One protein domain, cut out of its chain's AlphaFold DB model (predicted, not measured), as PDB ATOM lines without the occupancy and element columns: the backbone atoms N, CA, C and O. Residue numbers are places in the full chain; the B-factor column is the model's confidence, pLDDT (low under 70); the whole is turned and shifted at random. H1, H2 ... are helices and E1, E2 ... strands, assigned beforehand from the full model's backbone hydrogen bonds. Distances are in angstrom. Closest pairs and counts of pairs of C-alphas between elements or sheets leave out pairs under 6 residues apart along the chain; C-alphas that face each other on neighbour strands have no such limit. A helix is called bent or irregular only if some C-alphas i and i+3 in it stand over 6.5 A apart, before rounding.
ATOM      1  N   GLU A   5     -31.113  14.724 -92.722       79.88
ATOM      2  CA  GLU A   5     -32.297  15.260 -93.408       79.88
ATOM      3  C   GLU A   5     -33.217  14.161 -93.966       79.88
ATOM      4  O   GLU A   5     -34.442  14.258 -93.869       79.88
ATOM      5  N   GLU A   6     -32.650  13.095 -94.534       81.25
ATOM      6  CA  GLU A   6     -33.398  11.963 -95.086       81.25
ATOM      7  C   GLU A   6     -34.055  11.123 -93.980       81.25
ATOM      8  O   GLU A   6     -35.232  10.759 -94.086       81.25
ATOM      9  N   ILE A   7     -33.346  10.922 -92.865       80.38
ATOM     10  CA  ILE A   7     -33.869  10.298 -91.642       80.38
ATOM     11  C   ILE A   7     -35.057  11.103 -91.094       80.38
ATOM     12  O   ILE A   7     -36.131  10.542 -90.854       80.38
ATOM     13  N   LEU A   8     -34.906  12.422 -90.943       86.56
ATOM     14  CA  LEU A   8     -35.968  13.314 -90.471       86.56
ATOM     15  C   LEU A   8     -37.163  13.310 -91.426       86.56
ATOM     16  O   LEU A   8     -38.303  13.220 -90.977       86.56
ATOM     17  N   LYS A   9     -36.931  13.333 -92.741       88.75
ATOM     18  CA  LYS A   9     -37.980  13.246 -93.768       88.75
ATOM     19  C   LYS A   9     -38.776  11.938 -93.666       88.75
ATOM     20  O   LYS A   9     -40.003  11.975 -93.769       88.75
ATOM     21  N   ASN A  10     -38.115  10.806 -93.416       89.62
ATOM     22  CA  ASN A  10     -38.759   9.507 -93.182       89.62
ATOM     23  C   ASN A  10     -39.623   9.541 -91.903       89.62
ATOM     24  O   ASN A  10     -40.811   9.211 -91.942       89.62
ATOM     25  N   VAL A  11     -39.079  10.057 -90.793       91.31
ATOM     26  CA  VAL A  11     -39.810  10.222 -89.521       91.31
ATOM     27  C   VAL A  11     -41.021  11.155 -89.679       91.31
ATOM     28  O   VAL A  11     -42.127  10.763 -89.300       91.31
ATOM     29  N   LYS A  12     -40.865  12.330 -90.309       92.44
ATOM     30  CA  LYS A  12     -41.956  13.274 -90.639       92.44
ATOM     31  C   LYS A  12     -43.083  12.574 -91.408       92.44
ATOM     32  O   LYS A  12     -44.248  12.640 -91.013       92.44
ATOM     33  N   GLN A  13     -42.748  11.821 -92.462       91.31
ATOM     34  CA  GLN A  13     -43.740  11.067 -93.238       91.31
ATOM     35  C   GLN A  13     -44.478  10.008 -92.407       91.31
ATOM     36  O   GLN A  13     -45.689   9.849 -92.578       91.31
ATOM     37  N   ARG A  14     -43.791   9.289 -91.510       92.44
ATOM     38  CA  ARG A  14     -44.409   8.275 -90.637       92.44
ATOM     39  C   ARG A  14     -45.312   8.891 -89.563       92.44
ATOM     40  O   ARG A  14     -46.385   8.341 -89.311       92.44
ATOM     41  N   ILE A  15     -44.955  10.056 -89.007       91.19
ATOM     42  CA  ILE A  15     -45.832  10.838 -88.112       91.19
ATOM     43  C   ILE A  15     -47.122  11.213 -88.851       91.19
ATOM     44  O   ILE A  15     -48.214  10.871 -88.393       91.19
ATOM     45  N   CYS A  16     -47.007  11.837 -90.026       88.25
ATOM     46  CA  CYS A  16     -48.151  12.272 -90.830       88.25
ATOM     47  C   CYS A  16     -49.049  11.114 -91.295       88.25
ATOM     48  O   CYS A  16     -50.272  11.247 -91.299       88.25
ATOM     49  N   LYS A  17     -48.467   9.951 -91.618       89.38
ATOM     50  CA  LYS A  17     -49.208   8.720 -91.953       89.38
ATOM     51  C   LYS A  17     -49.824   8.008 -90.738       89.38
ATOM     52  O   LYS A  17     -50.545   7.035 -90.937       89.38
ATOM     53  N   ARG A  18     -49.562   8.470 -89.504       87.50
ATOM     54  CA  ARG A  18     -49.928   7.795 -88.241       87.50
ATOM     55  C   ARG A  18     -49.487   6.325 -88.224       87.50
ATOM     56  O   ARG A  18     -50.275   5.436 -87.916       87.50
ATOM     57  N   ASP A  19     -48.226   6.080 -88.576       89.12
ATOM     58  CA  ASP A  19     -47.628   4.742 -88.588       89.12
ATOM     59  C   ASP A  19     -47.736   4.073 -87.202       89.12
ATOM     60  O   ASP A  19     -47.197   4.566 -86.211       89.12
ATOM     61  N   ASN A  20     -48.430   2.931 -87.135       88.81
ATOM     62  CA  ASN A  20     -48.637   2.165 -85.899       88.81
ATOM     63  C   ASN A  20     -47.345   1.553 -85.332       88.81
ATOM     64  O   ASN A  20     -47.317   1.174 -84.162       88.81
ATOM     65  N   SER A  21     -46.289   1.438 -86.141       90.06
ATOM     66  CA  SER A  21     -44.976   0.978 -85.686       90.06
ATOM     67  C   SER A  21     -44.141   2.090 -85.046       90.06
ATOM     68  O   SER A  21     -43.243   1.786 -84.262       90.06
ATOM     69  N   LEU A  22     -44.444   3.362 -85.339       93.38
ATOM     70  CA  LEU A  22     -43.659   4.506 -84.885       93.38
ATOM     71  C   LEU A  22     -43.917   4.835 -83.406       93.38
ATOM     72  O   LEU A  22     -45.048   5.069 -82.967       93.38
ATOM     73  N   LYS A  23     -42.821   4.946 -82.656       95.00
ATOM     74  CA  LYS A  23     -42.755   5.412 -81.271       95.00
ATOM     75  C   LYS A  23     -41.711   6.532 -81.197       95.00
ATOM     76  O   LYS A  23     -40.526   6.281 -81.402       95.00
ATOM     77  N   LEU A  24     -42.128   7.751 -80.871       95.81
ATOM     78  CA  LEU A  24     -41.212   8.833 -80.489       95.81
ATOM     79  C   LEU A  24     -40.935   8.695 -78.992       95.81
ATOM     80  O   LEU A  24     -41.863   8.818 -78.196       95.81
ATOM     81  N   GLN A  25     -39.704   8.365 -78.606       95.69
ATOM     82  CA  GLN A  25     -39.344   7.990 -77.238       95.69
ATOM     83  C   GLN A  25     -38.413   9.007 -76.575       95.69
ATOM     84  O   GLN A  25     -37.339   9.319 -77.088       95.69
ATOM     85  N   PHE A  26     -38.793   9.426 -75.371       94.31
ATOM     86  CA  PHE A  26     -38.036  10.310 -74.495       94.31
ATOM     87  C   PHE A  26     -37.592   9.553 -73.242       94.31
ATOM     88  O   PHE A  26     -38.337   8.747 -72.672       94.31
ATOM     89  N   LYS A  27     -36.374   9.829 -72.780       91.06
ATOM     90  CA  LYS A  27     -35.810   9.218 -71.574       91.06
ATOM     91  C   LYS A  27     -36.003  10.179 -70.404       91.06
ATOM     92  O   LYS A  27     -35.379  11.232 -70.346       91.06
ATOM     93  N   VAL A  28     -36.889   9.824 -69.480       92.38
ATOM     94  CA  VAL A  28     -37.254  10.685 -68.346       92.38
ATOM     95  C   VAL A  28     -36.256  10.515 -67.195       92.38
ATOM     96  O   VAL A  28     -35.795   9.408 -66.893       92.38
ATOM     97  N   GLN A  29     -35.900  11.627 -66.556       88.12
ATOM     98  CA  GLN A  29     -35.138  11.675 -65.312       88.12
ATOM     99  C   GLN A  29     -36.050  11.883 -64.102       88.12
ATOM    100  O   GLN A  29     -35.946  11.121 -63.148       88.12
ATOM    101  N   HIS A  30     -36.945  12.872 -64.174       87.69
ATOM    102  CA  HIS A  30     -37.912  13.202 -63.127       87.69
ATOM    103  C   HIS A  30     -39.287  13.429 -63.760       87.69
ATOM    104  O   HIS A  30     -39.384  14.034 -64.829       87.69
ATOM    105  N   PHE A  31     -40.350  12.966 -63.107       91.62
ATOM    106  CA  PHE A  31     -41.729  13.202 -63.525       91.62
ATOM    107  C   PHE A  31     -42.475  13.905 -62.392       91.62
ATOM    108  O   PHE A  31     -42.493  13.419 -61.268       91.62
ATOM    109  N   PHE A  32     -43.094  15.047 -62.682       85.69
ATOM    110  CA  PHE A  32     -43.884  15.802 -61.717       85.69
ATOM    111  C   PHE A  32     -45.354  15.855 -62.124       85.69
ATOM    112  O   PHE A  32     -45.695  16.119 -63.282       85.69
ATOM    113  N   PHE A  33     -46.229  15.676 -61.139       84.06
ATOM    114  CA  PHE A  33     -47.672  15.828 -61.273       84.06
ATOM    115  C   PHE A  33     -48.234  16.522 -60.030       84.06
ATOM    116  O   PHE A  33     -47.954  16.117 -58.904       84.06
ATOM    117  N   GLY A  34     -49.005  17.596 -60.211       68.00
ATOM    118  CA  GLY A  34     -49.570  18.341 -59.077       68.00
ATOM    119  C   GLY A  34     -48.535  19.028 -58.169       68.00
ATOM    120  O   GLY A  34     -48.864  19.387 -57.045       68.00
ATOM    121  N   GLY A  35     -47.285  19.186 -58.619       69.25
ATOM    122  CA  GLY A  35     -46.168  19.671 -57.792       69.25
ATOM    123  C   GLY A  35     -45.437  18.586 -56.986       69.25
ATOM    124  O   GLY A  35     -44.450  18.899 -56.328       69.25
ATOM    125  N   TYR A  36     -45.868  17.325 -57.067       77.88
ATOM    126  CA  TYR A  36     -45.187  16.180 -56.458       77.88
ATOM    127  C   TYR A  36     -44.335  15.455 -57.497       77.88
ATOM    128  O   TYR A  36     -44.778  15.260 -58.630       77.88
ATOM    129  N   GLU A  37     -43.129  15.038 -57.110       86.12
ATOM    130  CA  GLU A  37     -42.316  14.123 -57.912       86.12
ATOM    131  C   GLU A  37     -42.881  12.704 -57.784       86.12
ATOM    132  O   GLU A  37     -43.003  12.176 -56.680       86.12
ATOM    133  N   LEU A  38     -43.237  12.096 -58.912       87.44
ATOM    134  CA  LEU A  38     -43.720  10.726 -59.012       87.44
ATOM    135  C   LEU A  38     -42.724   9.901 -59.821       87.44
ATOM    136  O   LEU A  38     -42.162  10.368 -60.814       87.44
ATOM    137  N   LYS A  39     -42.532   8.642 -59.436       89.19
ATOM    138  CA  LYS A  39     -41.573   7.773 -60.114       89.19
ATOM    139  C   LYS A  39     -42.180   7.075 -61.330       89.19
ATOM    140  O   LYS A  39     -43.336   6.641 -61.330       89.19
ATOM    141  N   LEU A  40     -41.362   6.948 -62.370       92.00
ATOM    142  CA  LEU A  40     -41.625   6.095 -63.525       92.00
ATOM    143  C   LEU A  40     -40.775   4.832 -63.416       92.00
ATOM    144  O   LEU A  40     -39.654   4.880 -62.911       92.00
ATOM    145  N   LEU A  41     -41.300   3.716 -63.921       91.75
ATOM    146  CA  LEU A  41     -40.621   2.425 -63.883       91.75
ATOM    147  C   LEU A  41     -39.239   2.532 -64.565       91.75
ATOM    148  O   LEU A  41     -39.171   2.994 -65.712       91.75
ATOM    149  N   PRO A  42     -38.139   2.100 -63.917       84.69
ATOM    150  CA  PRO A  42     -36.806   2.169 -64.504       84.69
ATOM    151  C   PRO A  42     -36.737   1.555 -65.907       84.69
ATOM    152  O   PRO A  42     -37.411   0.575 -66.219       84.69
ATOM    153  N   ASN A  43     -35.913   2.158 -66.767       82.00
ATOM    154  CA  ASN A  43     -35.710   1.782 -68.174       82.00
ATOM    155  C   ASN A  43     -36.953   1.855 -69.088       82.00
ATOM    156  O   ASN A  43     -36.831   1.565 -70.277       82.00
ATOM    157  N   SER A  44     -38.112   2.304 -68.598       88.88
ATOM    158  CA  SER A  44     -39.298   2.543 -69.430       88.88
ATOM    159  C   SER A  44     -39.293   3.975 -69.988       88.88
ATOM    160  O   SER A  44     -39.357   4.924 -69.203       88.88
ATOM    161  N   PRO A  45     -39.217   4.182 -71.316       92.50
ATOM    162  CA  PRO A  45     -39.294   5.517 -71.898       92.50
ATOM    163  C   PRO A  45     -40.725   6.070 -71.866       92.50
ATOM    164  O   PRO A  45     -41.708   5.326 -71.902       92.50
ATOM    165  N   LEU A  46     -40.835   7.396 -71.875       96.00
ATOM    166  CA  LEU A  46     -42.061   8.099 -72.242       96.00
ATOM    167  C   LEU A  46     -42.193   8.030 -73.767       96.00
ATOM    168  O   LEU A  46     -41.280   8.472 -74.462       96.00
ATOM    169  N   SER A  47     -43.289   7.494 -74.304       95.25
ATOM    170  CA  SER A  47     -43.487   7.383 -75.755       95.25
ATOM    171  C   SER A  47     -44.696   8.170 -76.255       95.25
ATOM    172  O   SER A  47     -45.753   8.176 -75.629       95.25
ATOM    173  N   ILE A  48     -44.577   8.804 -77.421       95.44
ATOM    174  CA  ILE A  48     -45.722   9.212 -78.242       95.44
ATOM    175  C   ILE A  48     -45.829   8.193 -79.373       95.44
ATOM    176  O   ILE A  48     -44.916   8.051 -80.183       95.44
ATOM    177  N   GLN A  49     -46.936   7.457 -79.401       94.62
ATOM    178  CA  GLN A  49     -47.165   6.365 -80.347       94.62
ATOM    179  C   GLN A  49     -48.648   6.243 -80.698       94.62
ATOM    180  O   GLN A  49     -49.526   6.647 -79.923       94.62
ATOM    181  N   VAL A  50     -48.942   5.656 -81.854       90.81
ATOM    182  CA  VAL A  50     -50.315   5.317 -82.244       90.81
ATOM    183  C   VAL A  50     -50.713   4.006 -81.563       90.81
ATOM    184  O   VAL A  50     -49.921   3.072 -81.458       90.81
ATOM    185  N   ASN A  51     -51.922   3.950 -81.005       81.69
ATOM    186  CA  ASN A  51     -52.459   2.731 -80.401       81.69
ATOM    187  C   ASN A  51     -53.266   1.897 -81.411       81.69
ATOM    188  O   ASN A  51     -53.596   2.366 -82.496       81.69
ATOM    189  N   SER A  52     -53.652   0.678 -81.022       75.69
ATOM    190  CA  SER A  52     -54.450  -0.247 -81.848       75.69
ATOM    191  C   SER A  52     -55.775   0.327 -82.370       75.69
ATOM    192  O   SER A  52     -56.313  -0.176 -83.348       75.69
ATOM    193  N   ASN A  53     -56.287   1.401 -81.761       74.31
ATOM    194  CA  ASN A  53     -57.497   2.106 -82.186       74.31
ATOM    195  C   ASN A  53     -57.197   3.302 -83.120       74.31
ATOM    196  O   ASN A  53     -58.029   4.207 -83.231       74.31
ATOM    197  N   GLY A  54     -56.001   3.371 -83.717       79.19
ATOM    198  CA  GLY A  54     -55.572   4.440 -84.631       79.19
ATOM    199  C   GLY A  54     -55.403   5.816 -83.975       79.19
ATOM    200  O   GLY A  54     -55.349   6.833 -84.667       79.19
ATOM    201  N   LYS A  55     -55.361   5.888 -82.635       84.50
ATOM    202  CA  LYS A  55     -55.240   7.151 -81.893       84.50
ATOM    203  C   LYS A  55     -53.820   7.343 -81.392       84.50
ATOM    204  O   LYS A  55     -53.331   6.533 -80.607       84.50
ATOM    205  N   THR A  56     -53.214   8.471 -81.739       91.25
ATOM    206  CA  THR A  56     -51.953   8.907 -81.139       91.25
ATOM    207  C   THR A  56     -52.151   9.209 -79.650       91.25
ATOM    208  O   THR A  56     -53.094   9.904 -79.239       91.25
ATOM    209  N   SER A  57     -51.269   8.649 -78.828       92.44
ATOM    210  CA  SER A  57     -51.282   8.760 -77.372       92.44
ATOM    211  C   SER A  57     -49.870   8.850 -76.812       92.44
ATOM    212  O   SER A  57     -48.969   8.164 -77.288       92.44
ATOM    213  N   MET A  58     -49.719   9.664 -75.773       94.44
ATOM    214  CA  MET A  58     -48.550   9.677 -74.905       94.44
ATOM    215  C   MET A  58     -48.696   8.544 -73.878       94.44
ATOM    216  O   MET A  58     -49.748   8.449 -73.241       94.44
ATOM    217  N   ARG A  59     -47.688   7.681 -73.728       93.69
ATOM    218  CA  ARG A  59     -47.686   6.533 -72.811       93.69
ATOM    219  C   ARG A  59     -46.442   6.524 -71.931       93.69
ATOM    220  O   ARG A  59     -45.353   6.846 -72.397       93.69
ATOM    221  N   PHE A  60     -46.606   6.137 -70.672       94.44
ATOM    222  CA  PHE A  60     -45.510   5.947 -69.722       94.44
ATOM    223  C   PHE A  60     -45.874   4.903 -68.662       94.44
ATOM    224  O   PHE A  60     -47.040   4.750 -68.296       94.44
ATOM    225  N   MET A  61     -44.863   4.205 -68.149       94.00
ATOM    226  CA  MET A  61     -45.014   3.249 -67.051       94.00
ATOM    227  C   MET A  61     -44.804   3.964 -65.716       94.00
ATOM    228  O   MET A  61     -43.684   4.365 -65.408       94.00
ATOM    229  N   MET A  62     -45.854   4.112 -64.909       90.94
ATOM    230  CA  MET A  62     -45.704   4.541 -63.515       90.94
ATOM    231  C   MET A  62     -45.112   3.415 -62.666       90.94
ATOM    232  O   MET A  62     -45.478   2.253 -62.852       90.94
ATOM    233  N   GLU A  63     -44.250   3.769 -61.714       91.88
ATOM    234  CA  GLU A  63     -43.846   2.880 -60.618       91.88
ATOM    235  C   GLU A  63     -44.954   2.822 -59.542       91.88
ATOM    236  O   GLU A  63     -45.890   3.630 -59.546       91.88
ATOM    237  N   ALA A  64     -44.883   1.843 -58.638       88.94
ATOM    238  CA  ALA A  64     -45.713   1.830 -57.436       88.94
ATOM    239  C   ALA A  64     -45.158   2.800 -56.375       88.94
ATOM    240  O   ALA A  64     -43.948   2.976 -56.260       88.94
ATOM    241  N   ASP A  65     -46.048   3.407 -55.592       85.62
ATOM    242  CA  ASP A  65     -45.698   4.231 -54.430       85.62
ATOM    243  C   ASP A  65     -46.824   4.144 -53.393       85.62
ATOM    244  O   ASP A  65     -47.912   4.717 -53.558       85.62
ATOM    245  N   ASP A  66     -46.552   3.407 -52.320       81.81
ATOM    246  CA  ASP A  66     -47.502   3.138 -51.243       81.81
ATOM    247  C   ASP A  66     -47.897   4.408 -50.473       81.81
ATOM    248  O   ASP A  66     -49.011   4.478 -49.953       81.81
ATOM    249  N   THR A  67     -47.053   5.451 -50.481       79.19
ATOM    250  CA  THR A  67     -47.296   6.743 -49.808       79.19
ATOM    251  C   THR A  67     -48.606   7.386 -50.261       79.19
ATOM    252  O   THR A  67     -49.347   7.961 -49.463       79.19
ATOM    253  N   PHE A  68     -48.914   7.265 -51.555       79.00
ATOM    254  CA  PHE A  68     -50.122   7.817 -52.167       79.00
ATOM    255  C   PHE A  68     -51.112   6.736 -52.629       79.00
ATOM    256  O   PHE A  68     -52.216   7.071 -53.069       79.00
ATOM    257  N   GLY A  69     -50.749   5.452 -52.528       83.38
ATOM    258  CA  GLY A  69     -51.520   4.325 -53.063       83.38
ATOM    259  C   GLY A  69     -51.439   4.209 -54.591       83.38
ATOM    260  O   GLY A  69     -52.428   3.862 -55.245       83.38
ATOM    261  N   LEU A  70     -50.291   4.559 -55.177       87.56
ATOM    262  CA  LEU A  70     -50.014   4.413 -56.606       87.56
ATOM    263  C   LEU A  70     -49.598   2.973 -56.919       87.56
ATOM    264  O   LEU A  70     -48.745   2.402 -56.247       87.56
ATOM    265  N   ARG A  71     -50.183   2.386 -57.967       89.06
ATOM    266  CA  ARG A  71     -49.844   1.035 -58.446       89.06
ATOM    267  C   ARG A  71     -48.983   1.114 -59.700       89.06
ATOM    268  O   ARG A  71     -49.247   1.964 -60.547       89.06
ATOM    269  N   GLN A  72     -48.042   0.190 -59.887       92.50
ATOM    270  CA  GLN A  72     -47.306   0.094 -61.152       92.50
ATOM    271  C   GLN A  72     -48.289  -0.115 -62.320       92.50
ATOM    272  O   GLN A  72     -49.090  -1.053 -62.299       92.50
ATOM    273  N   LYS A  73     -48.273   0.779 -63.319       90.25
ATOM    274  CA  LYS A  73     -49.278   0.788 -64.397       90.25
ATOM    275  C   LYS A  73     -48.822   1.538 -65.651       90.25
ATOM    276  O   LYS A  73     -48.227   2.606 -65.555       90.25
ATOM    277  N   ASP A  74     -49.185   1.007 -66.818       91.00
ATOM    278  CA  ASP A  74     -49.136   1.715 -68.106       91.00
ATOM    279  C   ASP A  74     -50.244   2.778 -68.163       91.00
ATOM    280  O   ASP A  74     -51.440   2.461 -68.120       91.00
ATOM    281  N   ILE A  75     -49.845   4.046 -68.234       90.69
ATOM    282  CA  ILE A  75     -50.742   5.191 -68.363       90.69
ATOM    283  C   ILE A  75     -50.676   5.708 -69.798       90.69
ATOM    284  O   ILE A  75     -49.691   6.318 -70.203       90.69
ATOM    285  N   GLY A  76     -51.759   5.507 -70.553       90.19
ATOM    286  CA  GLY A  76     -51.931   6.048 -71.901       90.19
ATOM    287  C   GLY A  76     -52.908   7.224 -71.942       90.19
ATOM    288  O   GLY A  76     -54.096   7.059 -71.663       90.19
ATOM    289  N   CYS A  77     -52.431   8.399 -72.351       90.12
ATOM    290  CA  CYS A  77     -53.231   9.605 -72.566       90.12
ATOM    291  C   CYS A  77     -53.296   9.939 -74.064       90.12
ATOM    292  O   CYS A  77     -52.273  10.183 -74.701       90.12
ATOM    293  N   SER A  78     -54.492   9.976 -74.656       90.50
ATOM    294  CA  SER A  78     -54.671  10.424 -76.047       90.50
ATOM    295  C   SER A  78     -54.251  11.884 -76.198       90.50
ATOM    296  O   SER A  78     -54.589  12.696 -75.340       90.50
ATOM    297  N   LEU A  79     -53.642  12.256 -77.334       90.75
ATOM    298  CA  LEU A  79     -53.325  13.662 -77.623       90.75
ATOM    299  C   LEU A  79     -54.557  14.581 -77.460       90.75
ATOM    300  O   LEU A  79     -54.459  15.687 -76.943       90.75
ATOM    301  N   THR A  80     -55.768  14.097 -77.765       88.50
ATOM    302  CA  THR A  80     -57.025  14.861 -77.577       88.50
ATOM    303  C   THR A  80     -57.465  15.086 -76.116       88.50
ATOM    304  O   THR A  80     -58.547  15.636 -75.898       88.50
ATOM    305  N   GLN A  81     -56.690  14.639 -75.124       87.88
ATOM    306  CA  GLN A  81     -56.880  14.944 -73.695       87.88
ATOM    307  C   GLN A  81     -56.005  16.108 -73.215       87.88
ATOM    308  O   GLN A  81     -56.259  16.646 -72.138       87.88
ATOM    309  N   PHE A  82     -55.010  16.504 -74.007       88.62
ATOM    310  CA  PHE A  82     -54.140  17.637 -73.720       88.62
ATOM    311  C   PHE A  82     -54.697  18.932 -74.329       88.62
ATOM    312  O   PHE A  82     -55.526  18.913 -75.246       88.62
ATOM    313  N   GLU A  83     -54.197  20.059 -73.840       85.25
ATOM    314  CA  GLU A  83     -54.406  21.407 -74.372       85.25
ATOM    315  C   GLU A  83     -53.183  21.843 -75.203       85.25
ATOM    316  O   GLU A  83     -53.296  22.143 -76.401       85.25
ATOM    317  N   SER A  84     -52.000  21.752 -74.589       82.56
ATOM    318  CA  SER A  84     -50.680  21.996 -75.182       82.56
ATOM    319  C   SER A  84     -49.652  20.952 -74.717       82.56
ATOM    320  O   SER A  84     -49.763  20.362 -73.640       82.56
ATOM    321  N   LEU A  85     -48.667  20.707 -75.581       87.19
ATOM    322  CA  LEU A  85     -47.422  20.000 -75.289       87.19
ATOM    323  C   LEU A  85     -46.312  21.002 -75.603       87.19
ATOM    324  O   LEU A  85     -46.343  21.598 -76.681       87.19
ATOM    325  N   LEU A  86     -45.389  21.215 -74.674       82.62
ATOM    326  CA  LEU A  86     -44.288  22.159 -74.816       82.62
ATOM    327  C   LEU A  86     -42.993  21.453 -74.426       82.62
ATOM    328  O   LEU A  86     -42.854  21.034 -73.279       82.62
ATOM    329  N   LEU A  87     -42.077  21.303 -75.379       84.62
ATOM    330  CA  LEU A  87     -40.686  20.975 -75.089       84.62
ATOM    331  C   LEU A  87     -39.958  22.303 -74.854       84.62
ATOM    332  O   LEU A  87     -40.161  23.232 -75.632       84.62
ATOM    333  N   THR A  88     -39.200  22.410 -73.766       77.44
ATOM    334  CA  THR A  88     -38.446  23.618 -73.396       77.44
ATOM    335  C   THR A  88     -36.955  23.325 -73.329       77.44
ATOM    336  O   THR A  88     -36.538  22.291 -72.794       77.44
ATOM    337  N   THR A  89     -36.189  24.271 -73.858       66.62
ATOM    338  CA  THR A  89     -34.776  24.178 -74.253       66.62
ATOM    339  C   THR A  89     -34.030  25.465 -73.892       66.62
ATOM    340  O   THR A  89     -33.168  25.916 -74.635       66.62
ATOM    341  N   ASP A  90     -34.396  26.087 -72.764       52.94
ATOM    342  CA  ASP A  90     -33.836  27.381 -72.358       52.94
ATOM    343  C   ASP A  90     -32.303  27.315 -72.236       52.94
ATOM    344  O   ASP A  90     -31.744  26.376 -71.656       52.94
ATOM    345  N   GLU A  91     -31.638  28.323 -72.804       49.50
ATOM    346  CA  GLU A  91     -30.182  28.393 -72.901       49.50
ATOM    347  C   GLU A  91     -29.509  28.425 -71.512       49.50
ATOM    348  O   GLU A  91     -29.976  29.065 -70.570       49.50
ATOM    349  N   GLU A  92     -28.377  27.723 -71.422       48.94
ATOM    350  CA  GLU A  92     -27.493  27.578 -70.255       48.94
ATOM    351  C   GLU A  92     -28.045  26.835 -69.004       48.94
ATOM    352  O   GLU A  92     -28.532  27.393 -68.023       48.94
ATOM    353  N   GLN A  93     -27.725  25.529 -68.968       51.09
ATOM    354  CA  GLN A  93     -27.566  24.659 -67.779       51.09
ATOM    355  C   GLN A  93     -28.800  23.966 -67.159       51.09
ATOM    356  O   GLN A  93     -28.637  23.249 -66.161       51.09
ATOM    357  N   LEU A  94     -30.001  24.058 -67.736       58.47
ATOM    358  CA  LEU A  94     -31.143  23.224 -67.316       58.47
ATOM    359  C   LEU A  94     -31.385  22.034 -68.272       58.47
ATOM    360  O   LEU A  94     -31.310  22.193 -69.485       58.47
ATOM    361  N   PRO A  95     -31.679  20.821 -67.754       74.00
ATOM    362  CA  PRO A  95     -32.024  19.679 -68.601       74.00
ATOM    363  C   PRO A  95     -33.373  19.922 -69.305       74.00
ATOM    364  O   PRO A  95     -34.314  20.332 -68.621       74.00
ATOM    365  N   PRO A  96     -33.514  19.619 -70.612       84.88
ATOM    366  CA  PRO A  96     -34.751  19.831 -71.362       84.88
ATOM    367  C   PRO A  96     -35.987  19.221 -70.697       84.88
ATOM    368  O   PRO A  96     -35.932  18.131 -70.119       84.88
ATOM    369  N   MET A  97     -37.126  19.907 -70.791       87.75
ATOM    370  CA  MET A  97     -38.359  19.509 -70.105       87.75
ATOM    371  C   MET A  97     -39.532  19.436 -71.078       87.75
ATOM    372  O   MET A  97     -39.771  20.358 -71.848       87.75
ATOM    373  N   LEU A  98     -40.303  18.351 -71.013       89.38
ATOM    374  CA  LEU A  98     -41.563  18.210 -71.739       89.38
ATOM    375  C   LEU A  98     -42.731  18.468 -70.777       89.38
ATOM    376  O   LEU A  98     -43.030  17.651 -69.902       89.38
ATOM    377  N   ALA A  99     -43.390  19.615 -70.933       87.88
ATOM    378  CA  ALA A  99     -44.566  20.019 -70.172       87.88
ATOM    379  C   ALA A  99     -45.856  19.715 -70.950       87.88
ATOM    380  O   ALA A  99     -46.077  20.198 -72.063       87.88
ATOM    381  N   CYS A 100     -46.739  18.930 -70.339       88.88
ATOM    382  CA  CYS A 100     -47.965  18.428 -70.943       88.88
ATOM    383  C   CYS A 100     -49.187  18.938 -70.168       88.88
ATOM    384  O   CYS A 100     -49.487  18.462 -69.070       88.88
ATOM    385  N   TYR A 101     -49.910  19.894 -70.747       86.00
ATOM    386  CA  TYR A 101     -51.079  20.523 -70.130       86.00
ATOM    387  C   TYR A 101     -52.346  19.731 -70.459       86.00
ATOM    388  O   TYR A 101     -52.614  19.431 -71.622       86.00
ATOM    389  N   MET A 102     -53.136  19.382 -69.445       85.12
ATOM    390  CA  MET A 102     -54.324  18.529 -69.554       85.12
ATOM    391  C   MET A 102     -55.615  19.352 -69.585       85.12
ATOM    392  O   MET A 102     -55.809  20.258 -68.776       85.12
ATOM    393  N   LEU A 103     -56.553  18.977 -70.458       83.56
ATOM    394  CA  LEU A 103     -57.876  19.599 -70.499       83.56
ATOM    395  C   LEU A 103     -58.652  19.347 -69.187       83.56
ATOM    396  O   LEU A 103     -58.541  18.257 -68.606       83.56
ATOM    397  N   PRO A 104     -59.504  20.295 -68.745       70.50
ATOM    398  CA  PRO A 104     -60.391  20.101 -67.599       70.50
ATOM    399  C   PRO A 104     -61.182  18.783 -67.677       70.50
ATOM    400  O   PRO A 104     -61.639  18.372 -68.744       70.50
ATOM    401  N   GLY A 105     -61.296  18.079 -66.546       72.50
ATOM    402  CA  GLY A 105     -61.959  16.768 -66.452       72.50
ATOM    403  C   GLY A 105     -61.181  15.578 -67.043       72.50
ATOM    404  O   GLY A 105     -61.522  14.427 -66.772       72.50
ATOM    405  N   CYS A 106     -60.096  15.785 -67.803       82.50
ATOM    406  CA  CYS A 106     -59.269  14.664 -68.283       82.50
ATOM    407  C   CYS A 106     -58.398  14.052 -67.171       82.50
ATOM    408  O   CYS A 106     -58.087  12.864 -67.225       82.50
ATOM    409  N   ILE A 107     -58.076  14.832 -66.136       79.12
ATOM    410  CA  ILE A 107     -57.358  14.374 -64.936       79.12
ATOM    411  C   ILE A 107     -58.197  13.418 -64.100       79.12
ATOM    412  O   ILE A 107     -57.663  12.437 -63.597       79.12
ATOM    413  N   GLU A 108     -59.506  13.641 -63.992       77.38
ATOM    414  CA  GLU A 108     -60.390  12.733 -63.256       77.38
ATOM    415  C   GLU A 108     -60.391  11.341 -63.892       77.38
ATOM    416  O   GLU A 108     -60.307  10.343 -63.184       77.38
ATOM    417  N   LYS A 109     -60.359  11.261 -65.228       79.44
ATOM    418  CA  LYS A 109     -60.222   9.990 -65.962       79.44
ATOM    419  C   LYS A 109     -58.885   9.299 -65.682       79.44
ATOM    420  O   LYS A 109     -58.850   8.081 -65.533       79.44
ATOM    421  N   MET A 110     -57.803  10.068 -65.550       81.94
ATOM    422  CA  MET A 110     -56.492   9.547 -65.153       81.94
ATOM    423  C   MET A 110     -56.479   9.086 -63.685       81.94
ATOM    424  O   MET A 110     -55.943   8.025 -63.387       81.94
ATOM    425  N   CYS A 111     -57.156   9.806 -62.785       83.31
ATOM    426  CA  CYS A 111     -57.339   9.416 -61.385       83.31
ATOM    427  C   CYS A 111     -58.262   8.194 -61.221       83.31
ATOM    428  O   CYS A 111     -58.088   7.428 -60.285       83.31
ATOM    429  N   ILE A 112     -59.224   7.970 -62.120       82.12
ATOM    430  CA  ILE A 112     -60.002   6.720 -62.167       82.12
ATOM    431  C   ILE A 112     -59.092   5.556 -62.588       82.12
ATOM    432  O   ILE A 112     -59.161   4.475 -62.010       82.12
ATOM    433  N   ALA A 113     -58.202   5.776 -63.563       80.38
ATOM    434  CA  ALA A 113     -57.231   4.768 -63.982       80.38
ATOM    435  C   ALA A 113     -56.153   4.486 -62.915       80.38
ATOM    436  O   ALA A 113     -55.691   3.347 -62.826       80.38
ATOM    437  N   GLN A 114     -55.770   5.486 -62.119       85.69
ATOM    438  CA  GLN A 114     -54.772   5.408 -61.053       85.69
ATOM    439  C   GLN A 114     -55.270   6.181 -59.809       85.69
ATOM    440  O   GLN A 114     -54.983   7.375 -59.670       85.69
ATOM    441  N   PRO A 115     -56.010   5.523 -58.892       83.69
ATOM    442  CA  PRO A 115     -56.648   6.174 -57.743       83.69
ATOM    443  C   PRO A 115     -55.709   6.980 -56.844       83.69
ATOM    444  O   PRO A 115     -56.112   8.039 -56.360       83.69
ATOM    445  N   GLY A 116     -54.457   6.543 -56.672       84.25
ATOM    446  CA  GLY A 116     -53.476   7.248 -55.843       84.25
ATOM    447  C   GLY A 116     -53.125   8.660 -56.330       84.25
ATOM    448  O   GLY A 116     -52.810   9.525 -55.517       84.25
ATOM    449  N   LEU A 117     -53.305   8.972 -57.623       84.69
ATOM    450  CA  LEU A 117     -53.154  10.348 -58.122       84.69
ATOM    451  C   LEU A 117     -54.169  11.299 -57.473       84.69
ATOM    452  O   LEU A 117     -53.887  12.480 -57.291       84.69
ATOM    453  N   ARG A 118     -55.337  10.795 -57.056       83.69
ATOM    454  CA  ARG A 118     -56.320  11.594 -56.315       83.69
ATOM    455  C   ARG A 118     -55.847  11.912 -54.895       83.69
ATOM    456  O   ARG A 118     -56.262  12.933 -54.359       83.69
ATOM    457  N   SER A 119     -54.997  11.077 -54.298       81.75
ATOM    458  CA  SER A 119     -54.338  11.350 -53.013       81.75
ATOM    459  C   SER A 119     -53.310  12.471 -53.170       81.75
ATOM    460  O   SER A 119     -53.378  13.448 -52.432       81.75
ATOM    461  N   VAL A 120     -52.458  12.393 -54.203       79.94
ATOM    462  CA  VAL A 120     -51.484  13.440 -54.574       79.94
ATOM    463  C   VAL A 120     -52.174  14.802 -54.747       79.94
ATOM    464  O   VAL A 120     -51.783  15.794 -54.138       79.94
ATOM    465  N   LEU A 121     -53.276  14.851 -55.507       75.81
ATOM    466  CA  LEU A 121     -54.038  16.089 -55.713       75.81
ATOM    467  C   LEU A 121     -54.781  16.579 -54.459       75.81
ATOM    468  O   LEU A 121     -54.985  17.780 -54.299       75.81
ATOM    469  N   LYS A 122     -55.201  15.681 -53.560       72.50
ATOM    470  CA  LYS A 122     -55.809  16.068 -52.275       72.50
ATOM    471  C   LYS A 122     -54.784  16.666 -51.321       72.50
ATOM    472  O   LYS A 122     -55.107  17.650 -50.666       72.50
ATOM    473  N   GLU A 123     -53.579  16.104 -51.256       66.81
ATOM    474  CA  GLU A 123     -52.455  16.700 -50.527       66.81
ATOM    475  C   GLU A 123     -52.152  18.100 -51.075       66.81
ATOM    476  O   GLU A 123     -52.154  19.060 -50.309       66.81
ATOM    477  N   GLN A 124     -52.066  18.260 -52.402       59.75
ATOM    478  CA  GLN A 124     -51.897  19.569 -53.047       59.75
ATOM    479  C   GLN A 124     -52.961  20.602 -52.610       59.75
ATOM    480  O   GLN A 124     -52.638  21.766 -52.365       59.75
ATOM    481  N   LEU A 125     -54.230  20.189 -52.496       54.81
ATOM    482  CA  LEU A 125     -55.344  21.057 -52.093       54.81
ATOM    483  C   LEU A 125     -55.339  21.423 -50.597       54.81
ATOM    484  O   LEU A 125     -55.915  22.446 -50.240       54.81
ATOM    485  N   LYS A 126     -54.662  20.666 -49.720       53.31
ATOM    486  CA  LYS A 126     -54.477  21.065 -48.306       53.31
ATOM    487  C   LYS A 126     -53.594  22.308 -48.155       53.31
ATOM    488  O   LYS A 126     -53.704  23.003 -47.152       53.31
ATOM    489  N   PHE A 127     -52.736  22.580 -49.140       43.84
ATOM    490  CA  PHE A 127     -51.804  23.711 -49.149       43.84
ATOM    491  C   PHE A 127     -52.243  24.864 -50.068       43.84
ATOM    492  O   PHE A 127     -51.538  25.864 -50.162       43.84
ATOM    493  N   ASN A 128     -53.386  24.751 -50.756       40.84
ATOM    494  CA  ASN A 128     -53.865  25.757 -51.705       40.84
ATOM    495  C   ASN A 128     -55.363  26.040 -51.525       40.84
ATOM    496  O   ASN A 128     -56.211  25.260 -51.952       40.84
ATOM    497  N   ASN A 129     -55.694  27.224 -51.000       39.16
ATOM    498  CA  ASN A 129     -57.078  27.711 -50.869       39.16
ATOM    499  C   ASN A 129     -57.765  28.023 -52.219       39.16
ATOM    500  O   ASN A 129     -58.924  28.435 -52.241       39.16
ATOM    501  N   THR A 130     -57.085  27.830 -53.356       40.12
ATOM    502  CA  THR A 130     -57.704  27.909 -54.685       40.12
ATOM    503  C   THR A 130     -57.978  26.511 -55.234       40.12
ATOM    504  O   THR A 130     -57.090  25.671 -55.333       40.12
ATOM    505  N   THR A 131     -59.209  26.271 -55.688       36.47
ATOM    506  CA  THR A 131     -59.687  25.006 -56.286       36.47
ATOM    507  C   THR A 131     -59.050  24.652 -57.644       36.47
ATOM    508  O   THR A 131     -59.537  23.773 -58.358       36.47
ATOM    509  N   LYS A 132     -57.950  25.310 -58.026       45.06
ATOM    510  CA  LYS A 132     -57.214  25.054 -59.268       45.06
ATOM    511  C   LYS A 132     -56.180  23.950 -59.054       45.06
ATOM    512  O   LYS A 132     -55.010  24.210 -58.788       45.06
ATOM    513  N   ILE A 133     -56.632  22.711 -59.240       51.59
ATOM    514  CA  ILE A 133     -55.766  21.553 -59.508       51.59
ATOM    515  C   ILE A 133     -54.733  21.947 -60.583       51.59
ATOM    516  O   ILE A 133     -55.085  22.583 -61.580       51.59
ATOM    517  N   PHE A 134     -53.454  21.600 -60.387       59.03
ATOM    518  CA  PHE A 134     -52.437  21.879 -61.403       59.03
ATOM    519  C   PHE A 134     -52.616  20.895 -62.559       59.03
ATOM    520  O   PHE A 134     -52.203  19.740 -62.479       59.03
ATOM    521  N   ASN A 135     -53.223  21.362 -63.652       74.50
ATOM    522  CA  ASN A 135     -53.503  20.534 -64.822       74.50
ATOM    523  C   ASN A 135     -52.270  20.301 -65.716       74.50
ATOM    524  O   ASN A 135     -52.355  20.433 -66.935       74.50
ATOM    525  N   VAL A 136     -51.115  19.981 -65.131       83.25
ATOM    526  CA  VAL A 136     -49.855  19.804 -65.861       83.25
ATOM    527  C   VAL A 136     -49.111  18.555 -65.390       83.25
ATOM    528  O   VAL A 136     -49.037  18.260 -64.196       83.25
ATOM    529  N   MET A 137     -48.575  17.817 -66.356       87.81
ATOM    530  CA  MET A 137     -47.553  16.788 -66.172       87.81
ATOM    531  C   MET A 137     -46.237  17.339 -66.710       87.81
ATOM    532  O   MET A 137     -46.220  17.869 -67.817       87.81
ATOM    533  N   ILE A 138     -45.152  17.236 -65.950       87.69
ATOM    534  CA  ILE A 138     -43.840  17.763 -66.344       87.69
ATOM    535  C   ILE A 138     -42.837  16.616 -66.328       87.69
ATOM    536  O   ILE A 138     -42.635  15.989 -65.290       87.69
ATOM    537  N   PHE A 139     -42.199  16.350 -67.463       91.88
ATOM    538  CA  PHE A 139     -41.176  15.321 -67.607       91.88
ATOM    539  C   PHE A 139     -39.826  15.994 -67.854       91.88
ATOM    540  O   PHE A 139     -39.586  16.526 -68.935       91.88
ATOM    541  N   VAL A 140     -38.940  15.970 -66.859       88.94
ATOM    542  CA  VAL A 140     -37.539  16.380 -67.030       88.94
ATOM    543  C   VAL A 140     -36.819  15.266 -67.775       88.94
ATOM    544  O   VAL A 140     -36.862  14.109 -67.345       88.94
ATOM    545  N   LEU A 141     -36.183  15.593 -68.892       89.62
ATOM    546  CA  LEU A 141     -35.543  14.632 -69.780       89.62
ATOM    547  C   LEU A 141     -34.054  14.478 -69.447       89.62
ATOM    548  O   LEU A 141     -33.425  15.360 -68.868       89.62
ATOM    549  N   LYS A 142     -33.479  13.338 -69.825       88.12
ATOM    550  CA  LYS A 142     -32.032  13.081 -69.808       88.12
ATOM    551  C   LYS A 142     -31.602  12.499 -71.152       88.12
ATOM    552  O   LYS A 142     -32.390  11.769 -71.755       88.12
ATOM    553  N   PRO A 143     -30.372  12.753 -71.618       88.31
ATOM    554  CA  PRO A 143     -29.957  12.266 -72.920       88.31
ATOM    555  C   PRO A 143     -29.814  10.735 -72.927       88.31
ATOM    556  O   PRO A 143     -29.551  10.073 -71.908       88.31
ATOM    557  N   TRP A 144     -30.001  10.138 -74.103       84.31
ATOM    558  CA  TRP A 144     -29.785   8.709 -74.308       84.31
ATOM    559  C   TRP A 144     -28.298   8.354 -74.223       84.31
ATOM    560  O   TRP A 144     -27.963   7.433 -73.475       84.31
ATOM    561  N   ASN A 145     -27.451   9.136 -74.905       77.06
ATOM    562  CA  ASN A 145     -26.008   8.942 -75.090       77.06
ATOM    563  C   ASN A 145     -25.214  10.221 -74.734       77.06
ATOM    564  O   ASN A 145     -25.805  11.261 -74.468       77.06
ATOM    565  N   ARG A 146     -23.872  10.172 -74.787       57.84
ATOM    566  CA  ARG A 146     -22.973  11.320 -74.505       57.84
ATOM    567  C   ARG A 146     -23.075  12.507 -75.486       57.84
ATOM    568  O   ARG A 146     -22.440  13.518 -75.238       57.84
ATOM    569  N   VAL A 147     -23.830  12.374 -76.577       54.91
ATOM    570  CA  VAL A 147     -23.985  13.386 -77.646       54.91
ATOM    571  C   VAL A 147     -25.403  13.978 -77.613       54.91
ATOM    572  O   VAL A 147     -26.071  14.078 -78.629       54.91
ATOM    573  N   GLU A 148     -25.913  14.233 -76.407       67.50
ATOM    574  CA  GLU A 148     -27.106  15.056 -76.124       67.50
ATOM    575  C   GLU A 148     -28.414  14.751 -76.898       67.50
ATOM    576  O   GLU A 148     -29.320  15.571 -76.961       67.50
ATOM    577  N   TYR A 149     -28.596  13.530 -77.407       84.12
ATOM    578  CA  TYR A 149     -29.873  13.099 -77.995       84.12
ATOM    579  C   TYR A 149     -30.944  12.843 -76.922       84.12
ATOM    580  O   TYR A 149     -30.859  11.862 -76.172       84.12
ATOM    581  N   TYR A 150     -31.979  13.685 -76.866       86.31
ATOM    582  CA  TYR A 150     -33.080  13.582 -75.893       86.31
ATOM    583  C   TYR A 150     -34.309  12.827 -76.419       86.31
ATOM    584  O   TYR A 150     -35.081  12.285 -75.618       86.31
ATOM    585  N   MET A 151     -34.469  12.726 -77.743       91.62
ATOM    586  CA  MET A 151     -35.508  11.927 -78.392       91.62
ATOM    587  C   MET A 151     -34.882  10.822 -79.253       91.62
ATOM    588  O   MET A 151     -33.791  10.966 -79.803       91.62
ATOM    589  N   LYS A 152     -35.587   9.700 -79.401       92.62
ATOM    590  CA  LYS A 152     -35.327   8.734 -80.473       92.62
ATOM    591  C   LYS A 152     -36.626   8.324 -81.157       92.62
ATOM    592  O   LYS A 152     -37.632   8.093 -80.487       92.62
ATOM    593  N   ALA A 153     -36.608   8.221 -82.479       93.44
ATOM    594  CA  ALA A 153     -37.670   7.576 -83.237       93.44
ATOM    595  C   ALA A 153     -37.358   6.080 -83.344       93.44
ATOM    596  O   ALA A 153     -36.267   5.696 -83.761       93.44
ATOM    597  N   VAL A 154     -38.319   5.243 -82.962       93.88
ATOM    598  CA  VAL A 154     -38.255   3.786 -83.108       93.88
ATOM    599  C   VAL A 154     -39.412   3.357 -83.997       93.88
ATOM    600  O   VAL A 154     -40.557   3.687 -83.694       93.88
ATOM    601  N   PHE A 155     -39.137   2.666 -85.099       92.81
ATOM    602  CA  PHE A 155     -40.157   2.201 -86.045       92.81
ATOM    603  C   PHE A 155     -39.750   0.880 -86.697       92.81
ATOM    604  O   PHE A 155     -38.586   0.490 -86.650       92.81
ATOM    605  N   MET A 156     -40.706   0.187 -87.316       90.19
ATOM    606  CA  MET A 156     -40.406  -1.025 -88.077       90.19
ATOM    607  C   MET A 156     -40.094  -0.665 -89.529       90.19
ATOM    608  O   MET A 156     -40.867   0.043 -90.186       90.19
ATOM    609  N   ASP A 157     -38.991  -1.195 -90.047       85.19
ATOM    610  CA  ASP A 157     -38.642  -1.113 -91.460       85.19
ATOM    611  C   ASP A 157     -38.160  -2.470 -91.976       85.19
ATOM    612  O   ASP A 157     -37.339  -3.133 -91.344       85.19
ATOM    613  N   GLN A 158     -38.744  -2.930 -93.086       85.12
ATOM    614  CA  GLN A 158     -38.509  -4.266 -93.665       85.12
ATOM    615  C   GLN A 158     -38.521  -5.425 -92.636       85.12
ATOM    616  O   GLN A 158     -37.761  -6.385 -92.740       85.12
ATOM    617  N   GLY A 159     -39.379  -5.334 -91.610       83.62
ATOM    618  CA  GLY A 159     -39.501  -6.343 -90.549       83.62
ATOM    619  C   GLY A 159     -38.454  -6.268 -89.428       83.62
ATOM    620  O   GLY A 159     -38.488  -7.103 -88.529       83.62
ATOM    621  N   LYS A 160     -37.563  -5.269 -89.426       87.38
ATOM    622  CA  LYS A 160     -36.589  -5.004 -88.354       87.38
ATOM    623  C   LYS A 160     -36.973  -3.743 -87.575       87.38
ATOM    624  O   LYS A 160     -37.481  -2.791 -88.164       87.38
ATOM    625  N   GLU A 161     -36.733  -3.727 -86.263       90.81
ATOM    626  CA  GLU A 161     -36.886  -2.505 -85.459       90.81
ATOM    627  C   GLU A 161     -35.676  -1.596 -85.714       90.81
ATOM    628  O   GLU A 161     -34.522  -2.013 -85.585       90.81
ATOM    629  N   VAL A 162     -35.947  -0.364 -86.135       90.25
ATOM    630  CA  VAL A 162     -34.953   0.646 -86.486       90.25
ATOM    631  C   VAL A 162     -35.037   1.774 -85.471       90.25
ATOM    632  O   VAL A 162     -36.086   2.400 -85.313       90.25
ATOM    633  N   GLU A 163     -33.917   2.056 -84.807       91.12
ATOM    634  CA  GLU A 163     -33.770   3.238 -83.961       91.12
ATOM    635  C   GLU A 163     -33.040   4.358 -84.717       91.12
ATOM    636  O   GLU A 163     -32.062   4.128 -85.443       91.12
ATOM    637  N   ARG A 164     -33.519   5.590 -84.539       90.50
ATOM    638  CA  ARG A 164     -32.904   6.822 -85.043       90.50
ATOM    639  C   ARG A 164     -32.861   7.859 -83.911       90.50
ATOM    640  O   ARG A 164     -33.931   8.244 -83.429       90.50
ATOM    641  N   PRO A 165     -31.673   8.276 -83.436       89.56
ATOM    642  CA  PRO A 165     -31.563   9.370 -82.477       89.56
ATOM    643  C   PRO A 165     -31.952  10.690 -83.152       89.56
ATOM    644  O   PRO A 165     -31.746  10.852 -84.352       89.56
ATOM    645  N   ILE A 166     -32.539  11.605 -82.384       88.69
ATOM    646  CA  ILE A 166     -32.945  12.937 -82.836       88.69
ATOM    647  C   ILE A 166     -32.484  13.924 -81.759       88.69
ATOM    648  O   ILE A 166     -32.665  13.668 -80.559       88.69
ATOM    649  N   ASP A 167     -31.810  14.996 -82.170       86.31
ATOM    650  CA  ASP A 167     -31.384  16.069 -81.269       86.31
ATOM    651  C   ASP A 167     -32.588  16.853 -80.728       86.31
ATOM    652  O   ASP A 167     -33.752  16.536 -80.992       86.31
ATOM    653  N   ILE A 168     -32.317  17.817 -79.856       86.12
ATOM    654  CA  ILE A 168     -33.374  18.509 -79.130       86.12
ATOM    655  C   ILE A 168     -34.129  19.524 -80.003       86.12
ATOM    656  O   ILE A 168     -35.345  19.651 -79.845       86.12
ATOM    657  N   ASP A 169     -33.453  20.154 -80.965       86.44
ATOM    658  CA  ASP A 169     -34.017  21.194 -81.830       86.44
ATOM    659  C   ASP A 169     -34.948  20.571 -82.877       86.44
ATOM    660  O   ASP A 169     -36.100  20.989 -83.045       86.44
ATOM    661  N   ASP A 170     -34.510  19.481 -83.517       88.69
ATOM    662  CA  ASP A 170     -35.363  18.695 -84.404       88.69
ATOM    663  C   ASP A 170     -36.497  18.000 -83.639       88.69
ATOM    664  O   ASP A 170     -37.612  17.885 -84.158       88.69
ATOM    665  N   ALA A 171     -36.282  17.580 -82.387       88.75
ATOM    666  CA  ALA A 171     -37.364  17.057 -81.554       88.75
ATOM    667  C   ALA A 171     -38.424  18.124 -81.244       88.75
ATOM    668  O   ALA A 171     -39.625  17.845 -81.333       88.75
ATOM    669  N   GLU A 172     -38.006  19.349 -80.925       88.62
ATOM    670  CA  GLU A 172     -38.906  20.478 -80.699       88.62
ATOM    671  C   GLU A 172     -39.692  20.814 -81.970       88.62
ATOM    672  O   GLU A 172     -40.921  20.952 -81.928       88.62
ATOM    673  N   LYS A 173     -39.015  20.848 -83.121       89.81
ATOM    674  CA  LYS A 173     -39.622  21.082 -84.433       89.81
ATOM    675  C   LYS A 173     -40.649  20.010 -84.803       89.81
ATOM    676  O   LYS A 173     -41.778  20.342 -85.164       89.81
ATOM    677  N   LEU A 174     -40.318  18.727 -84.645       91.44
ATOM    678  CA  LEU A 174     -41.240  17.610 -84.896       91.44
ATOM    679  C   LEU A 174     -42.480  17.655 -83.986       91.44
ATOM    680  O   LEU A 174     -43.581  17.323 -84.434       91.44
ATOM    681  N   LEU A 175     -42.330  18.087 -82.728       90.69
ATOM    682  CA  LEU A 175     -43.452  18.268 -81.804       90.69
ATOM    683  C   LEU A 175     -44.332  19.475 -82.175       90.69
ATOM    684  O   LEU A 175     -45.562  19.350 -82.170       90.69
ATOM    685  N   LYS A 176     -43.719  20.623 -82.500       86.94
ATOM    686  CA  LYS A 176     -44.408  21.878 -82.852       86.94
ATOM    687  C   LYS A 176     -45.126  21.813 -84.203       86.94
ATOM    688  O   LYS A 176     -46.229  22.341 -84.310       86.94
ATOM    689  N   GLU A 177     -44.523  21.177 -85.207       89.94
ATOM    690  CA  GLU A 177     -45.046  21.089 -86.576       89.94
ATOM    691  C   GLU A 177     -45.907  19.822 -86.764       89.94
ATOM    692  O   GLU A 177     -47.137  19.885 -86.843       89.94
ATOM    693  N   GLU A 178     -45.267  18.651 -86.799       93.25
ATOM    694  CA  GLU A 178     -45.857  17.412 -87.328       93.25
ATOM    695  C   GLU A 178     -46.838  16.761 -86.347       93.25
ATOM    696  O   GLU A 178     -47.990  16.462 -86.679       93.25
ATOM    697  N   VAL A 179     -46.405  16.565 -85.096       90.38
ATOM    698  CA  VAL A 179     -47.254  15.976 -84.050       90.38
ATOM    699  C   VAL A 179     -48.437  16.898 -83.759       90.38
ATOM    700  O   VAL A 179     -49.549  16.415 -83.513       90.38
ATOM    701  N   ARG A 180     -48.249  18.221 -83.855       88.75
ATOM    702  CA  ARG A 180     -49.342  19.185 -83.715       88.75
ATOM    703  C   ARG A 180     -50.335  19.122 -84.874       88.75
ATOM    704  O   ARG A 180     -51.538  19.130 -84.608       88.75
ATOM    705  N   ALA A 181     -49.879  18.987 -86.119       89.81
ATOM    706  CA  ALA A 181     -50.758  18.814 -87.276       89.81
ATOM    707  C   ALA A 181     -51.640  17.557 -87.139       89.81
ATOM    708  O   ALA A 181     -52.867  17.639 -87.266       89.81
ATOM    709  N   VAL A 182     -51.043  16.415 -86.770       89.62
ATOM    710  CA  VAL A 182     -51.765  15.163 -86.471       89.62
ATOM    711  C   VAL A 182     -52.781  15.365 -85.342       89.62
ATOM    712  O   VAL A 182     -53.931  14.938 -85.441       89.62
ATOM    713  N   TRP A 183     -52.391  16.051 -84.272       90.31
ATOM    714  CA  TRP A 183     -53.247  16.316 -83.118       90.31
ATOM    715  C   TRP A 183     -54.451  17.207 -83.452       90.31
ATOM    716  O   TRP A 183     -55.579  16.909 -83.042       90.31
ATOM    717  N   ASP A 184     -54.259  18.275 -84.223       87.56
ATOM    718  CA  ASP A 184     -55.353  19.157 -84.624       87.56
ATOM    719  C   ASP A 184     -56.268  18.488 -85.671       87.56
ATOM    720  O   ASP A 184     -57.485  18.707 -85.646       87.56
ATOM    721  N   GLN A 185     -55.752  17.562 -86.490       88.81
ATOM    722  CA  GLN A 185     -56.571  16.649 -87.299       88.81
ATOM    723  C   GLN A 185     -57.414  15.708 -86.414       88.81
ATOM    724  O   GLN A 185     -58.628  15.633 -86.601       88.81
ATOM    725  N   MET A 186     -56.839  15.082 -85.377       87.88
ATOM    726  CA  MET A 186     -57.593  14.259 -84.413       87.88
ATOM    727  C   MET A 186     -58.682  15.058 -83.672       87.88
ATOM    728  O   MET A 186     -59.755  14.525 -83.374       87.88
ATOM    729  N   LYS A 187     -58.452  16.347 -83.374       84.88
ATOM    730  CA  LYS A 187     -59.490  17.240 -82.819       84.88
ATOM    731  C   LYS A 187     -60.625  17.477 -83.821       84.88
ATOM    732  O   LYS A 187     -61.787  17.454 -83.412       84.88
ATOM    733  N   LYS A 188     -60.314  17.686 -85.109       86.56
ATOM    734  CA  LYS A 188     -61.313  17.817 -86.186       86.56
ATOM    735  C   LYS A 188     -62.121  16.528 -86.349       86.56
ATOM    736  O   LYS A 188     -63.343  16.592 -86.288       86.56
ATOM    737  N   GLU A 189     -61.466  15.371 -86.435       84.69
ATOM    738  CA  GLU A 189     -62.105  14.044 -86.493       84.69
ATOM    739  C   GLU A 189     -63.041  13.801 -85.308       84.69
ATOM    740  O   GLU A 189     -64.172  13.363 -85.491       84.69
ATOM    741  N   ARG A 190     -62.613  14.135 -84.083       80.75
ATOM    742  CA  ARG A 190     -63.445  13.982 -82.881       80.75
ATOM    743  C   ARG A 190     -64.670  14.900 -82.893       80.75
ATOM    744  O   ARG A 190     -65.738  14.466 -82.472       80.75
ATOM    745  N   LYS A 191     -64.540  16.141 -83.381       81.38
ATOM    746  CA  LYS A 191     -65.679  17.059 -83.566       81.38
ATOM    747  C   LYS A 191     -66.619  16.580 -84.675       81.38
ATOM    748  O   LYS A 191     -67.824  16.574 -84.463       81.38
ATOM    749  N   ALA A 192     -66.080  16.137 -85.810       80.56
ATOM    750  CA  ALA A 192     -66.852  15.598 -86.926       80.56
ATOM    751  C   ALA A 192     -67.591  14.312 -86.536       80.56
ATOM    752  O   ALA A 192     -68.763  14.169 -86.853       80.56
ATOM    753  N   LYS A 193     -66.955  13.415 -85.770       78.94
ATOM    754  CA  LYS A 193     -67.604  12.217 -85.227       78.94
ATOM    755  C   LYS A 193     -68.725  12.573 -84.250       78.94
ATOM    756  O   LYS A 193     -69.820  12.068 -84.427       78.94
ATOM    757  N   ALA A 194     -68.503  13.493 -83.307       75.94
ATOM    758  CA  ALA A 194     -69.561  13.944 -82.398       75.94
ATOM    759  C   ALA A 194     -70.730  14.632 -83.137       75.94
ATOM    760  O   ALA A 194     -71.889  14.427 -82.788       75.94
ATOM    761  N   PHE A 195     -70.439  15.413 -84.183       73.81
ATOM    762  CA  PHE A 195     -71.450  16.031 -85.043       73.81
ATOM    763  C   PHE A 195     -72.218  14.988 -85.868       73.81
ATOM    764  O   PHE A 195     -73.440  15.049 -85.940       73.81
ATOM    765  N   ASN A 196     -71.529  13.993 -86.431       71.00
ATOM    766  CA  ASN A 196     -72.145  12.909 -87.195       71.00
ATOM    767  C   ASN A 196     -72.927  11.939 -86.301       71.00
ATOM    768  O   ASN A 196     -73.962  11.454 -86.730       71.00
TER     769      ASN A 196
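What this domain is: This is residues 5 to 196 of the 792 residues of the protein "CBN-ULP-2 protein" of Caenorhabditis brenneri (UniProt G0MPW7). Two strongly twisted sheets stand partly face to face with their strands crossed: a larger one of E6, E5, E4, E1, E10 and E11, and a smaller one of E3, E2, E9, E8 and E7, joined at a corner where E1 runs on into E2. H1 and the arm H4a cover the E10 and E11 part of the larger sheet, H2 and H3 make a corner at the opposite end, and H4b runs on from H4a nearly straight until its residues 191 to 196 stick out. The printed part has 192 residues with four named helices and eleven named strands, in the order H1 E1 E2 E3 E4 E5 E6 E7 E8 H2 H3 E9 E10 E11 H4; both sheets are antiparallel throughout, and the class is mixed. It is compact, with a radius of gyration of the C-alphas of 17.1 A and spans of 52 by 50 by 32 A.

How they stand to each other: Begin with the larger sheet and find, strand beside strand, E6 at residues 73 to 78, E5 at 56 to 62, E4 at 46 to 50, E1 at 23 to 26, E10 at 151 to 157 and E11 at 160 to 166. E4, E5 and E6 form a meander, each strand the antiparallel neighbour of the one before; look for N 47 and O 59 at 2.9 A, and N 58 and O 77 at 2.8 A. Between E1 and E10, N 25 and O 152 are 2.8 A apart. After one residue E1 runs on, at 87 degrees, into E2, residues 28 to 33, an inner strand of the smaller sheet. There E3, residues 36 to 38, and E7, residues 82 to 88, are the edge strands, and E9, residues 136 to 141, and E8, residues 97 to 102, are inner. Between E2 and E9, antiparallel neighbours, N 32 and O 138 are within hydrogen-bond range at 2.8 A; E7 and E8 are a hairpin, with N 99 and O 86 at 2.8 A. E5 and E8 are apart. H1, residues 5 to 16, is on the larger sheet at a height of 9.9 A, with Val 11 and Ala 153 its closest C-alphas to E10, at 7.1 A. H4, residues 168 to 196, was assigned as one helix by its hydrogen bonds but is bent, with C-alphas 176 and 179 at 6.7 A; its arms H4a, residues 168 to 176, and H4b, residues 179 to 196, stand at a shallow tilt of 18 degrees. H4a is on the same face of the larger sheet as H1, at a height of 9.8 A. It is also on the smaller sheet, over E7, where the C-alphas of Leu 87 and Glu 172 are closest, at 5.9 A. H1 and H4b touch only at their ends, the C-alphas of Cys 16 and Val 182 being closest, at 6.4 A. H2, residues 106 to 113, and H3, residues 116 to 126, only just touch, with 3 pairs of C-alphas within 8 A, and only at the corner by their link; Cys 111 and Leu 117 are closest, at 5.4 A. H3 only grazes the smaller sheet, with residues 117 to 124. H1, H2, H4a and H4b on one face of the larger sheet make two layers, helices over a sheet. In H1, H2, H3, H4a and H4b every O i to N i+4 pair is within hydrogen-bond range.

Where its parts are: Find C-alpha 56 at (-51.953, 8.907, -81.139); from there E5 runs 19.2 A to C-alpha 62. E11 is 19.1 A long, E10 18.7 A and E7 16.8 A. H1 begins at C-alpha 5, (-32.297, 15.260, -93.408), and is 16.3 A long. H4b is 25.3 A long and ends at C-alpha 196, (-72.145, 12.909, -87.195).

The domain as a whole: The C-alphas of Asn 129 and Gln 158 are the two farthest apart, at 56.6 A. The printed part has no cut, and no link is long. Residues 126 to 131 and 191 to 196 stand free. The mean pLDDT of the printed part is 82.8; look for values under 70 at residues 34 to 35, 89 to 94, 123 to 134 and 146 to 148.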